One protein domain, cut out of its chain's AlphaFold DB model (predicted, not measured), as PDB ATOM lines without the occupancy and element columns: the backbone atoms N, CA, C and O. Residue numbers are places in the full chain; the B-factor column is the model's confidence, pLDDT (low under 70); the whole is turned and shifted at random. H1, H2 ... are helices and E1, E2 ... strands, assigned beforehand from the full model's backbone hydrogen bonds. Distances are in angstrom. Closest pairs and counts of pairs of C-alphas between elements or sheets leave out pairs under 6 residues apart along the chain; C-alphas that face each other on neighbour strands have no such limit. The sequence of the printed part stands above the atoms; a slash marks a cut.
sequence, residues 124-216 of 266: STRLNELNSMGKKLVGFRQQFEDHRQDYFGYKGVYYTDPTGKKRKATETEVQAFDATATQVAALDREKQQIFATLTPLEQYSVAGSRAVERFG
ATOM      1  N   SER A 124     123.157 -80.900 229.457       68.06
ATOM      2  CA  SER A 124     124.096 -79.901 228.921       68.06
ATOM      3  C   SER A 124     123.810 -78.467 229.387       68.06
ATOM      4  O   SER A 124     124.741 -77.736 229.732       68.06
ATOM      5  N   THR A 125     122.540 -78.069 229.461       70.56
ATOM      6  CA  THR A 125     122.121 -76.758 229.981       70.56
ATOM      7  C   THR A 125     122.459 -76.645 231.467       70.56
ATOM      8  O   THR A 125     123.113 -75.685 231.875       70.56
ATOM      9  N   ARG A 126     122.143 -77.684 232.252       74.75
ATOM     10  CA  ARG A 126     122.526 -77.769 233.670       74.75
ATOM     11  C   ARG A 126     124.047 -77.732 233.847       74.75
ATOM     12  O   ARG A 126     124.553 -77.025 234.709       74.75
ATOM     13  N   LEU A 127     124.806 -78.419 232.993       79.12
ATOM     14  CA  LEU A 127     126.272 -78.401 233.029       79.12
ATOM     15  C   LEU A 127     126.843 -76.994 232.770       79.12
ATOM     16  O   LEU A 127     127.817 -76.601 233.416       79.12
ATOM     17  N   ASN A 128     126.222 -76.206 231.889       78.88
ATOM     18  CA  ASN A 128     126.593 -74.807 231.663       78.88
ATOM     19  C   ASN A 128     126.287 -73.915 232.876       78.88
ATOM     20  O   ASN A 128     127.116 -73.080 233.244       78.88
ATOM     21  N   GLU A 129     125.144 -74.116 233.534       80.88
ATOM     22  CA  GLU A 129     124.791 -73.419 234.778       80.88
ATOM     23  C   GLU A 129     125.795 -73.735 235.896       80.88
ATOM     24  O   GLU A 129     126.351 -72.815 236.503       80.88
ATOM     25  N   LEU A 130     126.128 -75.015 236.100       82.19
ATOM     26  CA  LEU A 130     127.138 -75.441 237.077       82.19
ATOM     27  C   LEU A 130     128.533 -74.879 236.753       82.19
ATOM     28  O   LEU A 130     129.283 -74.507 237.659       82.19
ATOM     29  N   ASN A 131     128.905 -74.790 235.470       81.88
ATOM     30  CA  ASN A 131     130.160 -74.156 235.050       81.88
ATOM     31  C   ASN A 131     130.167 -72.650 235.354       81.88
ATOM     32  O   ASN A 131     131.172 -72.137 235.844       81.88
ATOM     33  N   SER A 132     129.058 -71.950 235.100       83.31
ATOM     34  CA  SER A 132     128.899 -70.526 235.422       83.31
ATOM     35  C   SER A 132     129.013 -70.270 236.928       83.31
ATOM     36  O   SER A 132     129.776 -69.400 237.351       83.31
ATOM     37  N   MET A 133     128.340 -71.078 237.756       83.62
ATOM     38  CA  MET A 133     128.461 -70.990 239.217       83.62
ATOM     39  C   MET A 133     129.889 -71.276 239.692       83.62
ATOM     40  O   MET A 133     130.421 -70.526 240.506       83.62
ATOM     41  N   GLY A 134     130.548 -72.295 239.130       82.44
ATOM     42  CA  GLY A 134     131.951 -72.586 239.427       82.44
ATOM     43  C   GLY A 134     132.880 -71.407 239.113       82.44
ATOM     44  O   GLY A 134     133.705 -71.047 239.948       82.44
ATOM     45  N   LYS A 135     132.707 -70.750 237.954       83.56
ATOM     46  CA  LYS A 135     133.481 -69.548 237.581       83.56
ATOM     47  C   LYS A 135     133.274 -68.406 238.585       83.56
ATOM     48  O   LYS A 135     134.248 -67.758 238.957       83.56
ATOM     49  N   LYS A 136     132.045 -68.190 239.068       84.12
ATOM     50  CA  LYS A 136     131.753 -67.175 240.099       84.12
ATOM     51  C   LYS A 136     132.443 -67.479 241.430       84.12
ATOM     52  O   LYS A 136     133.043 -66.579 242.004       84.12
ATOM     53  N   LEU A 137     132.400 -68.730 241.895       82.94
ATOM     54  CA  LEU A 137     133.046 -69.129 243.153       82.94
ATOM     55  C   LEU A 137     134.575 -69.034 243.076       82.94
ATOM     56  O   LEU A 137     135.210 -68.562 244.016       82.94
ATOM     57  N   VAL A 138     135.172 -69.430 241.947       83.06
ATOM     58  CA  VAL A 138     136.614 -69.259 241.712       83.06
ATOM     59  C   VAL A 138     136.983 -67.775 241.666       83.06
ATOM     60  O   VAL A 138     137.953 -67.379 242.307       83.06
ATOM     61  N   GLY A 139     136.191 -66.950 240.976       82.88
ATOM     62  CA  GLY A 139     136.388 -65.499 240.933       82.88
ATOM     63  C   GLY A 139     136.291 -64.844 242.313       82.88
ATOM     64  O   GLY A 139     137.126 -64.010 242.639       82.88
ATOM     65  N   PHE A 140     135.339 -65.269 243.152       83.62
ATOM     66  CA  PHE A 140     135.252 -64.835 244.549       83.62
ATOM     67  C   PHE A 140     136.531 -65.180 245.319       83.62
ATOM     68  O   PHE A 140     137.123 -64.298 245.922       83.62
ATOM     69  N   ARG A 141     137.029 -66.424 245.242       81.06
ATOM     70  CA  ARG A 141     138.271 -66.806 245.945       81.06
ATOM     71  C   ARG A 141     139.498 -66.040 245.461       81.06
ATOM     72  O   ARG A 141     140.353 -65.742 246.280       81.06
ATOM     73  N   GLN A 142     139.582 -65.698 244.175       83.06
ATOM     74  CA  GLN A 142     140.684 -64.894 243.626       83.06
ATOM     75  C   GLN A 142     140.737 -63.465 244.186       83.06
ATOM     76  O   GLN A 142     141.781 -62.826 244.099       83.06
ATOM     77  N   GLN A 143     139.641 -62.959 244.762       84.06
ATOM     78  CA  GLN A 143     139.633 -61.663 245.449       84.06
ATOM     79  C   GLN A 143     140.339 -61.718 246.810       84.06
ATOM     80  O   GLN A 143     140.647 -60.662 247.369       84.06
ATOM     81  N   PHE A 144     140.607 -62.923 247.322       83.56
ATOM     82  CA  PHE A 144     141.243 -63.144 248.609       83.56
ATOM     83  C   PHE A 144     142.636 -63.769 248.458       83.56
ATOM     84  O   PHE A 144     142.865 -64.671 247.655       83.56
ATOM     85  N   GLU A 145     143.566 -63.316 249.288       82.25
ATOM     86  CA  GLU A 145     144.877 -63.912 249.501       82.25
ATOM     87  C   GLU A 145     144.856 -64.696 250.820       82.25
ATOM     88  O   GLU A 145     144.525 -64.145 251.874       82.25
ATOM     89  N   ASP A 146     145.205 -65.982 250.769       82.12
ATOM     90  CA  ASP A 146     145.265 -66.851 251.945       82.12
ATOM     91  C   ASP A 146     146.703 -66.935 252.478       82.12
ATOM     92  O   ASP A 146     147.541 -67.630 251.908       82.12
ATOM     93  N   HIS A 147     146.975 -66.235 253.582       81.38
ATOM     94  CA  HIS A 147     148.267 -66.232 254.281       81.38
ATOM     95  C   HIS A 147     148.164 -66.954 255.633       81.38
ATOM     96  O   HIS A 147     148.717 -66.530 256.646       81.38
ATOM     97  N   ARG A 148     147.365 -68.026 255.724       72.56
ATOM     98  CA  ARG A 148     147.213 -68.783 256.984       72.56
ATOM     99  C   ARG A 148     148.449 -69.596 257.366       72.56
ATOM    100  O   ARG A 148     148.650 -69.854 258.554       72.56
ATOM    101  N   GLN A 149     149.266 -69.973 256.385       66.75
ATOM    102  CA  GLN A 149     150.636 -70.427 256.609       66.75
ATOM    103  C   GLN A 149     151.515 -69.179 256.598       66.75
ATOM    104  O   GLN A 149     151.484 -68.427 255.631       66.75
ATOM    105  N   ASP A 150     152.194 -68.910 257.707       58.31
ATOM    106  CA  ASP A 150     152.875 -67.643 257.976       58.31
ATOM    107  C   ASP A 150     153.971 -67.364 256.937       58.31
ATOM    108  O   ASP A 150     155.080 -67.894 257.011       58.31
ATOM    109  N   TYR A 151     153.642 -66.540 255.946       54.53
ATOM    110  CA  TYR A 151     154.596 -65.976 255.008       54.53
ATOM    111  C   TYR A 151     154.681 -64.478 255.306       54.53
ATOM    112  O   TYR A 151     153.716 -63.733 255.145       54.53
ATOM    113  N   PHE A 152     155.856 -64.033 255.754       58.94
ATOM    114  CA  PHE A 152     156.178 -62.621 256.000       58.94
ATOM    115  C   PHE A 152     155.419 -61.932 257.159       58.94
ATOM    116  O   PHE A 152     155.345 -60.705 257.173       58.94
ATOM    117  N   GLY A 153     154.895 -62.669 258.149       61.19
ATOM    118  CA  GLY A 153     154.295 -62.089 259.364       61.19
ATOM    119  C   GLY A 153     152.831 -61.657 259.222       61.19
ATOM    120  O   GLY A 153     152.271 -61.037 260.129       61.19
ATOM    121  N   TYR A 154     152.189 -61.984 258.099       60.28
ATOM    122  CA  TYR A 154     150.765 -61.754 257.870       60.28
ATOM    123  C   TYR A 154     150.004 -63.061 258.084       60.28
ATOM    124  O   TYR A 154     150.087 -63.960 257.259       60.28
ATOM    125  N   LYS A 155     149.235 -63.170 259.177       75.31
ATOM    126  CA  LYS A 155     148.413 -64.356 259.466       75.31
ATOM    127  C   LYS A 155     146.929 -64.072 259.247       75.31
ATOM    128  O   LYS A 155     146.295 -63.349 260.025       75.31
ATOM    129  N   GLY A 156     146.356 -64.694 258.219       82.06
ATOM    130  CA  GLY A 156     144.918 -64.647 257.939       82.06
ATOM    131  C   GLY A 156     144.582 -64.585 256.453       82.06
ATOM    132  O   GLY A 156     145.458 -64.690 255.601       82.06
ATOM    133  N   VAL A 157     143.295 -64.410 256.159       85.38
ATOM    134  CA  VAL A 157     142.794 -64.189 254.798       85.38
ATOM    135  C   VAL A 157     142.621 -62.686 254.588       85.38
ATOM    136  O   VAL A 157     142.102 -61.988 255.464       85.38
ATOM    137  N   TYR A 158     143.073 -62.180 253.448       86.62
ATOM    138  CA  TYR A 158     143.058 -60.756 253.121       86.62
ATOM    139  C   TYR A 158     142.413 -60.527 251.764       86.62
ATOM    140  O   TYR A 158     142.470 -61.402 250.917       86.62
ATOM    141  N   TYR A 159     141.839 -59.353 251.530       87.38
ATOM    142  CA  TYR A 159     141.342 -58.948 250.213       87.38
ATOM    143  C   TYR A 159     141.758 -57.511 249.900       87.38
ATOM    144  O   TYR A 159     142.128 -56.748 250.796       87.38
ATOM    145  N   THR A 160     141.708 -57.140 248.621       84.94
ATOM    146  CA  THR A 160     141.936 -55.754 248.190       84.94
ATOM    147  C   THR A 160     140.591 -55.052 248.022       84.94
ATOM    148  O   THR A 160     139.771 -55.457 247.203       84.94
ATOM    149  N   ASP A 161     140.355 -54.014 248.819       81.31
ATOM    150  CA  ASP A 161     139.145 -53.180 248.770       81.31
ATOM    151  C   ASP A 161     139.097 -52.360 247.456       81.31
ATOM    152  O   ASP A 161     140.159 -52.132 246.867       81.31
ATOM    153  N   PRO A 162     137.947 -51.826 246.989       80.88
ATOM    154  CA  PRO A 162     137.877 -51.007 245.771       80.88
ATOM    155  C   PRO A 162     138.787 -49.773 245.778       80.88
ATOM    156  O   PRO A 162     139.102 -49.227 244.726       80.88
ATOM    157  N   THR A 163     139.246 -49.339 246.955       83.25
ATOM    158  CA  THR A 163     140.228 -48.258 247.113       83.25
ATOM    159  C   THR A 163     141.686 -48.721 246.957       83.25
ATOM    160  O   THR A 163     142.597 -47.946 247.238       83.25
ATOM    161  N   GLY A 164     141.936 -49.990 246.622       79.38
ATOM    162  CA  GLY A 164     143.274 -50.570 246.451       79.38
ATOM    163  C   GLY A 164     144.010 -50.923 247.751       79.38
ATOM    164  O   GLY A 164     145.192 -51.256 247.709       79.38
ATOM    165  N   LYS A 165     143.353 -50.852 248.918       84.75
ATOM    166  CA  LYS A 165     143.976 -51.165 250.218       84.75
ATOM    167  C   LYS A 165     143.735 -52.623 250.602       84.75
ATOM    168  O   LYS A 165     142.606 -53.100 250.502       84.75
ATOM    169  N   LYS A 166     144.772 -53.303 251.108       84.50
ATOM    170  CA  LYS A 166     144.640 -54.647 251.689       84.50
ATOM    171  C   LYS A 166     143.907 -54.572 253.027       84.50
ATOM    172  O   LYS A 166     144.316 -53.824 253.916       84.50
ATOM    173  N   ARG A 167     142.839 -55.353 253.178       84.81
ATOM    174  CA  ARG A 167     142.070 -55.496 254.421       84.81
ATOM    175  C   ARG A 167     142.061 -56.948 254.868       84.81
ATOM    176  O   ARG A 167     142.056 -57.854 254.039       84.81
ATOM    177  N   LYS A 168     142.073 -57.157 256.184       87.00
ATOM    178  CA  LYS A 168     141.883 -58.483 256.772       87.00
ATOM    179  C   LYS A 168     140.406 -58.852 256.656       87.00
ATOM    180  O   LYS A 168     139.559 -58.044 257.035       87.00
ATOM    181  N   ALA A 169     140.125 -60.043 256.144       85.94
ATOM    182  CA  ALA A 169     138.774 -60.570 256.060       85.94
ATOM    183  C   ALA A 169     138.177 -60.734 257.466       85.94
ATOM    184  O   ALA A 169     138.858 -61.145 258.413       85.94
ATOM    185  N   THR A 170     136.902 -60.395 257.591       88.12
ATOM    186  CA  THR A 170     136.095 -60.642 258.787       88.12
ATOM    187  C   THR A 170     135.855 -62.139 258.981       88.12
ATOM    188  O   THR A 170     136.020 -62.942 258.066       88.12
ATOM    189  N   GLU A 171     135.450 -62.541 260.183       85.25
ATOM    190  CA  GLU A 171     135.233 -63.954 260.513       85.25
ATOM    191  C   GLU A 171     134.153 -64.606 259.627       85.25
ATOM    192  O   GLU A 171     134.300 -65.747 259.193       85.25
ATOM    193  N   THR A 172     133.117 -63.845 259.260       86.56
ATOM    194  CA  THR A 172     132.070 -64.265 258.319       86.56
ATOM    195  C   THR A 172     132.594 -64.427 256.888       86.56
ATOM    196  O   THR A 172     132.226 -65.381 256.203       86.56
ATOM    197  N   GLU A 173     133.486 -63.548 256.426       85.75
ATOM    198  CA  GLU A 173     134.126 -63.650 255.106       85.75
ATOM    199  C   GLU A 173     135.115 -64.818 255.032       85.75
ATOM    200  O   GLU A 173     135.175 -65.501 254.012       85.75
ATOM    201  N   VAL A 174     135.844 -65.097 256.118       84.44
ATOM    202  CA  VAL A 174     136.720 -66.275 256.225       84.44
ATOM    203  C   VAL A 174     135.897 -67.563 256.143       84.44
ATOM    204  O   VAL A 174     136.237 -68.460 255.372       84.44
ATOM    205  N   GLN A 175     134.773 -67.641 256.861       84.38
ATOM    206  CA  GLN A 175     133.856 -68.783 256.770       84.38
ATOM    207  C   GLN A 175     133.274 -68.945 255.359       84.38
ATOM    208  O   GLN A 175     133.212 -70.063 254.845       84.38
ATOM    209  N   ALA A 176     132.891 -67.847 254.698       83.44
ATOM    210  CA  ALA A 176     132.425 -67.878 253.314       83.44
ATOM    211  C   ALA A 176     133.529 -68.354 252.351       83.44
ATOM    212  O   ALA A 176     133.276 -69.206 251.496       83.44
ATOM    213  N   PHE A 177     134.762 -67.867 252.521       84.38
ATOM    214  CA  PHE A 177     135.934 -68.293 251.754       84.38
ATOM    215  C   PHE A 177     136.190 -69.798 251.890       84.38
ATOM    216  O   PHE A 177     136.346 -70.487 250.880       84.38
ATOM    217  N   ASP A 178     136.147 -70.344 253.102       84.56
ATOM    218  CA  ASP A 178     136.339 -71.779 253.331       84.56
ATOM    219  C   ASP A 178     135.174 -72.618 252.785       84.56
ATOM    220  O   ASP A 178     135.382 -73.653 252.139       84.56
ATOM    221  N   ALA A 179     133.938 -72.137 252.946       83.81
ATOM    222  CA  ALA A 179     132.754 -72.784 252.392       83.81
ATOM    223  C   ALA A 179     132.817 -72.884 250.859       83.81
ATOM    224  O   ALA A 179     132.424 -73.910 250.295       83.81
ATOM    225  N   THR A 180     133.364 -71.873 250.172       83.69
ATOM    226  CA  THR A 180     133.479 -71.909 248.705       83.69
ATOM    227  C   THR A 180     134.366 -73.047 248.197       83.69
ATOM    228  O   THR A 180     134.063 -73.613 247.149       83.69
ATOM    229  N   ALA A 181     135.410 -73.454 248.929       77.38
ATOM    230  CA  ALA A 181     136.244 -74.597 248.545       77.38
ATOM    231  C   ALA A 181     135.430 -75.899 248.500       77.38
ATOM    232  O   ALA A 181     135.489 -76.659 247.530       77.38
ATOM    233  N   THR A 182     134.613 -76.111 249.533       83.31
ATOM    234  CA  THR A 182     133.724 -77.270 249.647       83.31
ATOM    235  C   THR A 182     132.639 -77.240 248.570       83.31
ATOM    236  O   THR A 182     132.353 -78.265 247.951       83.31
ATOM    237  N   GLN A 183     132.081 -76.060 248.282       78.56
ATOM    238  CA  GLN A 183     131.085 -75.874 247.224       78.56
ATOM    239  C   GLN A 183     131.663 -76.138 245.827       78.56
ATOM    240  O   GLN A 183     131.024 -76.824 245.035       78.56
ATOM    241  N   VAL A 184     132.881 -75.674 245.521       82.56
ATOM    242  CA  VAL A 184     133.546 -75.964 244.237       82.56
ATOM    243  C   VAL A 184     133.753 -77.470 244.061       82.56
ATOM    244  O   VAL A 184     133.404 -78.015 243.015       82.56
ATOM    245  N   ALA A 185     134.229 -78.163 245.099       80.31
ATOM    246  CA  ALA A 185     134.408 -79.613 245.056       80.31
ATOM    247  C   ALA A 185     133.077 -80.381 244.901       80.31
ATOM    248  O   ALA A 185     133.045 -81.436 244.265       80.31
ATOM    249  N   ALA A 186     131.981 -79.876 245.476       81.06
ATOM    250  CA  ALA A 186     130.645 -80.443 245.294       81.06
ATOM    251  C   ALA A 186     130.129 -80.229 243.859       81.06
ATOM    252  O   ALA A 186     129.663 -81.179 243.230       81.06
ATOM    253  N   LEU A 187     130.295 -79.021 243.309       85.25
ATOM    254  CA  LEU A 187     129.929 -78.709 241.926       85.25
ATOM    255  C   LEU A 187     130.714 -79.549 240.922       85.25
ATOM    256  O   LEU A 187     130.154 -79.972 239.916       85.25
ATOM    257  N   ASP A 188     131.998 -79.807 241.165       82.56
ATOM    258  CA  ASP A 188     132.800 -80.634 240.263       82.56
ATOM    259  C   ASP A 188     132.361 -82.103 240.277       82.56
ATOM    260  O   ASP A 188     132.295 -82.720 239.211       82.56
ATOM    261  N   ARG A 189     131.957 -82.640 241.436       83.38
ATOM    262  CA  ARG A 189     131.326 -83.970 241.520       83.38
ATOM    263  C   ARG A 189     130.000 -84.017 240.762       83.38
ATOM    264  O   ARG A 189     129.779 -84.939 239.981       83.38
ATOM    265  N   GLU A 190     129.145 -83.011 240.932       81.19
ATOM    266  CA  GLU A 190     127.860 -82.937 240.229       81.19
ATOM    267  C   GLU A 190     128.049 -82.808 238.706       81.19
ATOM    268  O   GLU A 190     127.401 -83.508 237.929       81.19
ATOM    269  N   LYS A 191     129.010 -81.992 238.253       81.88
ATOM    270  CA  LYS A 191     129.377 -81.900 236.830       81.88
ATOM    271  C   LYS A 191     129.850 -83.237 236.274       81.88
ATOM    272  O   LYS A 191     129.513 -83.545 235.136       81.88
ATOM    273  N   GLN A 192     130.646 -84.005 237.024       79.44
ATOM    274  CA  GLN A 192     131.106 -85.329 236.591       79.44
ATOM    275  C   GLN A 192     129.939 -86.312 236.459       79.44
ATOM    276  O   GLN A 192     129.859 -87.016 235.454       79.44
ATOM    277  N   GLN A 193     129.007 -86.307 237.416       80.75
ATOM    278  CA  GLN A 193     127.793 -87.127 237.354       80.75
ATOM    279  C   GLN A 193     126.944 -86.782 236.127       80.75
ATOM    280  O   GLN A 193     126.564 -87.669 235.369       80.75
ATOM    281  N   ILE A 194     126.709 -85.492 235.873       77.00
ATOM    282  CA  ILE A 194     125.956 -85.034 234.698       77.00
ATOM    283  C   ILE A 194     126.704 -85.370 233.405       77.00
ATOM    284  O   ILE A 194     126.095 -85.851 232.453       77.00
ATOM    285  N   PHE A 195     128.023 -85.180 233.362       72.88
ATOM    286  CA  PHE A 195     128.834 -85.509 232.190       72.88
ATOM    287  C   PHE A 195     128.767 -87.002 231.839       72.88
ATOM    288  O   PHE A 195     128.681 -87.339 230.663       72.88
ATOM    289  N   ALA A 196     128.726 -87.888 232.839       73.44
ATOM    290  CA  ALA A 196     128.571 -89.328 232.630       73.44
ATOM    291  C   ALA A 196     127.198 -89.722 232.047       73.44
ATOM    292  O   ALA A 196     127.082 -90.773 231.427       73.44
ATOM    293  N   THR A 197     126.173 -88.879 232.214       69.81
ATOM    294  CA  THR A 197     124.835 -89.096 231.627       69.81
ATOM    295  C   THR A 197     124.687 -88.563 230.200       69.81
ATOM    296  O   THR A 197     123.674 -88.825 229.556       69.81
ATOM    297  N   LEU A 198     125.676 -87.815 229.692       66.44
ATOM    298  CA  LEU A 198     125.666 -87.294 228.324       66.44
ATOM    299  C   LEU A 198     125.954 -88.398 227.306       66.44
ATOM    300  O   LEU A 198     126.769 -89.290 227.554       66.44
ATOM    301  N   THR A 199     125.357 -88.282 226.120       63.34
ATOM    302  CA  THR A 199     125.716 -89.139 224.983       63.34
ATOM    303  C   THR A 199     127.161 -88.875 224.531       63.34
ATOM    304  O   THR A 199     127.668 -87.767 224.729       63.34
ATOM    305  N   PRO A 200     127.845 -89.830 223.867       60.62
ATOM    306  CA  PRO A 200     129.212 -89.618 223.385       60.62
ATOM    307  C   PRO A 200     129.371 -88.349 222.528       60.62
ATOM    308  O   PRO A 200     130.306 -87.581 222.738       60.62
ATOM    309  N   LEU A 201     128.426 -88.066 221.622       56.75
ATOM    310  CA  LEU A 201     128.428 -86.848 220.792       56.75
ATOM    311  C   LEU A 201     128.383 -85.561 221.633       56.75
ATOM    312  O   LEU A 201     129.111 -84.604 221.362       56.75
ATOM    313  N   GLU A 202     127.561 -85.535 222.681       60.59
ATOM    314  CA  GLU A 202     127.468 -84.392 223.590       60.59
ATOM    315  C   GLU A 202     128.717 -84.256 224.465       60.59
ATOM    316  O   GLU A 202     129.185 -83.141 224.695       60.59
ATOM    317  N   GLN A 203     129.309 -85.372 224.899       64.19
ATOM    318  CA  GLN A 203     130.586 -85.366 225.613       64.19
ATOM    319  C   GLN A 203     131.703 -84.766 224.749       64.19
ATOM    320  O   GLN A 203     132.453 -83.928 225.249       64.19
ATOM    321  N   TYR A 204     131.785 -85.116 223.458       61.31
ATOM    322  CA  TYR A 204     132.744 -84.520 222.518       61.31
ATOM    323  C   TYR A 204     132.502 -83.025 222.305       61.31
ATOM    324  O   TYR A 204     133.458 -82.253 222.290       61.31
ATOM    325  N   SER A 205     131.245 -82.589 222.197       61.88
ATOM    326  CA  SER A 205     130.904 -81.163 222.101       61.88
ATOM    327  C   SER A 205     131.337 -80.383 223.351       61.88
ATOM    328  O   SER A 205     131.959 -79.324 223.246       61.88
ATOM    329  N   VAL A 206     131.079 -80.929 224.545       60.53
ATOM    330  CA  VAL A 206     131.470 -80.321 225.826       60.53
ATOM    331  C   VAL A 206     132.988 -80.374 226.042       60.53
ATOM    332  O   VAL A 206     133.574 -79.439 226.586       60.53
ATOM    333  N   ALA A 207     133.659 -81.443 225.616       60.81
ATOM    334  CA  ALA A 207     135.115 -81.542 225.662       60.81
ATOM    335  C   ALA A 207     135.772 -80.565 224.676       60.81
ATOM    336  O   ALA A 207     136.733 -79.886 225.036       60.81
ATOM    337  N   GLY A 208     135.210 -80.437 223.472       53.12
ATOM    338  CA  GLY A 208     135.626 -79.476 222.456       53.12
ATOM    339  C   GLY A 208     135.468 -78.034 222.931       53.12
ATOM    340  O   GLY A 208     136.411 -77.256 222.829       53.12
ATOM    341  N   SER A 209     134.337 -77.680 223.550       56.38
ATOM    342  CA  SER A 209     134.148 -76.340 224.124       56.38
ATOM    343  C   SER A 209     135.095 -76.065 225.297       56.38
ATOM    344  O   SER A 209     135.667 -74.979 225.380       56.38
ATOM    345  N   ARG A 210     135.364 -77.058 226.158       55.50
ATOM    346  CA  ARG A 210     136.383 -76.951 227.219       55.50
ATOM    347  C   ARG A 210     137.798 -76.779 226.664       55.50
ATOM    348  O   ARG A 210     138.579 -76.037 227.256       55.50
ATOM    349  N   ALA A 211     138.140 -77.440 225.559       43.66
ATOM    350  CA  ALA A 211     139.431 -77.277 224.892       43.66
ATOM    351  C   ALA A 211     139.568 -75.873 224.278       43.66
ATOM    352  O   ALA A 211     140.592 -75.223 224.463       43.66
ATOM    353  N   VAL A 212     138.510 -75.362 223.645       50.25
ATOM    354  CA  VAL A 212     138.456 -73.983 223.134       50.25
ATOM    355  C   VAL A 212     138.602 -72.955 224.265       50.25
ATOM    356  O   VAL A 212     139.373 -72.008 224.128       50.25
ATOM    357  N   GLU A 213     137.935 -73.152 225.410       50.06
ATOM    358  CA  GLU A 213     138.077 -72.269 226.578       50.06
ATOM    359  C   GLU A 213     139.473 -72.338 227.222       50.06
ATOM    360  O   GLU A 213     139.993 -71.305 227.638       50.06
ATOM    361  N   ARG A 214     140.090 -73.526 227.309       48.72
ATOM    362  CA  ARG A 214     141.422 -73.710 227.921       48.72
ATOM    363  C   ARG A 214     142.572 -73.226 227.043       48.72
ATOM    364  O   ARG A 214     143.560 -72.739 227.579       48.72
ATOM    365  N   PHE A 215     142.458 -73.379 225.727       43.28
ATOM    366  CA  PHE A 215     143.537 -73.077 224.781       43.28
ATOM    367  C   PHE A 215     143.277 -71.827 223.934       43.28
ATOM    368  O   PHE A 215     144.058 -71.521 223.040       43.28
ATOM    369  N   GLY A 216     142.184 -71.101 224.185       43.22
ATOM    370  CA  GLY A 216     141.875 -69.841 223.503       43.22
ATOM    371  C   GLY A 216     141.591 -69.968 222.001       43.22
ATOM    372  O   GLY A 216     141.431 -68.950 221.330       43.22
TER     373      GLY A 216
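AT A GLANCE: This is residues 124 to 216 of the 266 residues of an uncharacterized protein of marine sediment metagenome (UniProt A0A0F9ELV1). Two long helices, H1 and H2, lie side by side and run opposite ways, with a small, twisted sheet of three strands, E1, E2 and E3, at one end of the pair. At the other end H3 folds back from the end of H2 as the second arm of a V, and its residues 208 to 215, with Gly 216, stick out free. The printed part has 93 residues, with three named helices and three named strands in the order H1 E1 E2 E3 H2 H3; the sheet's order is E1 E2 E3, antiparallel throughout, and the class is mixed, helices and strands. The whole is loose, with a radius of gyration of the C-alphas of 17.3 A, and only just elongated, spanning 52 by 26 by 23 A.

IN THESE COORDINATES: Find C-alpha 124 at (124.096, -79.901, 228.921); from there H1, residues 124 to 142, runs 26.8 A. Next comes E1, residues 144 to 151, 15.1 A long, which bends by 81 degrees at residue 148. E2, residues 154 to 160, measures 14.4 A, and E3, residues 166 to 168, 6.9 A. Look for C-alpha 171 at (135.233, -63.954, 260.513), where H2, residues 171 to 197, begins its 39.7 A. H3, residues 200 to 215, runs 21.9 A and ends at C-alpha 215, (143.537, -73.077, 224.781).

HOW THE PARTS SIT: Begin with H1 and H2, which touch at a shallow tilt of 26 degrees, opposite ways; their closest C-alphas, of Leu 127 and Lys 191, are 6.0 A apart. E1, E2 and E3 form a meander, each strand the antiparallel neighbour of the one before. In the hairpin of E1 and E2, look at N 145 and O 158, 2.7 A apart; in the hairpin of E2 and E3, N 159 and O 167 are 2.9 A apart. H2 only grazes the sheet, with its residues 171 to 177; the closest C-alphas of E2 and H2, of Val 157 and Val 174, are 6.6 A apart. H3 is close to H2 but not clearly touching, at a steep tilt of 42 degrees, opposite ways, with C-alphas 195 and 203 closest at 6.8 A. H3 is also close to H1 but not clearly touching, with C-alphas 124 and 202 closest at 7.7 A. H3 is apart from E1, E2 and E3. In H1 and H3 every O i to N i+4 pair is within hydrogen-bond range, in H2 21 of 23.

THE WHOLE: The two C-alphas farthest apart, of Gly 153 and Leu 201, are 52.6 A apart. The printed part has no cut, and its five links are tight. The mean pLDDT of the printed part is 75.0; look for values under 70 at residue 124, residues 149 to 154 and residues 197 to 216.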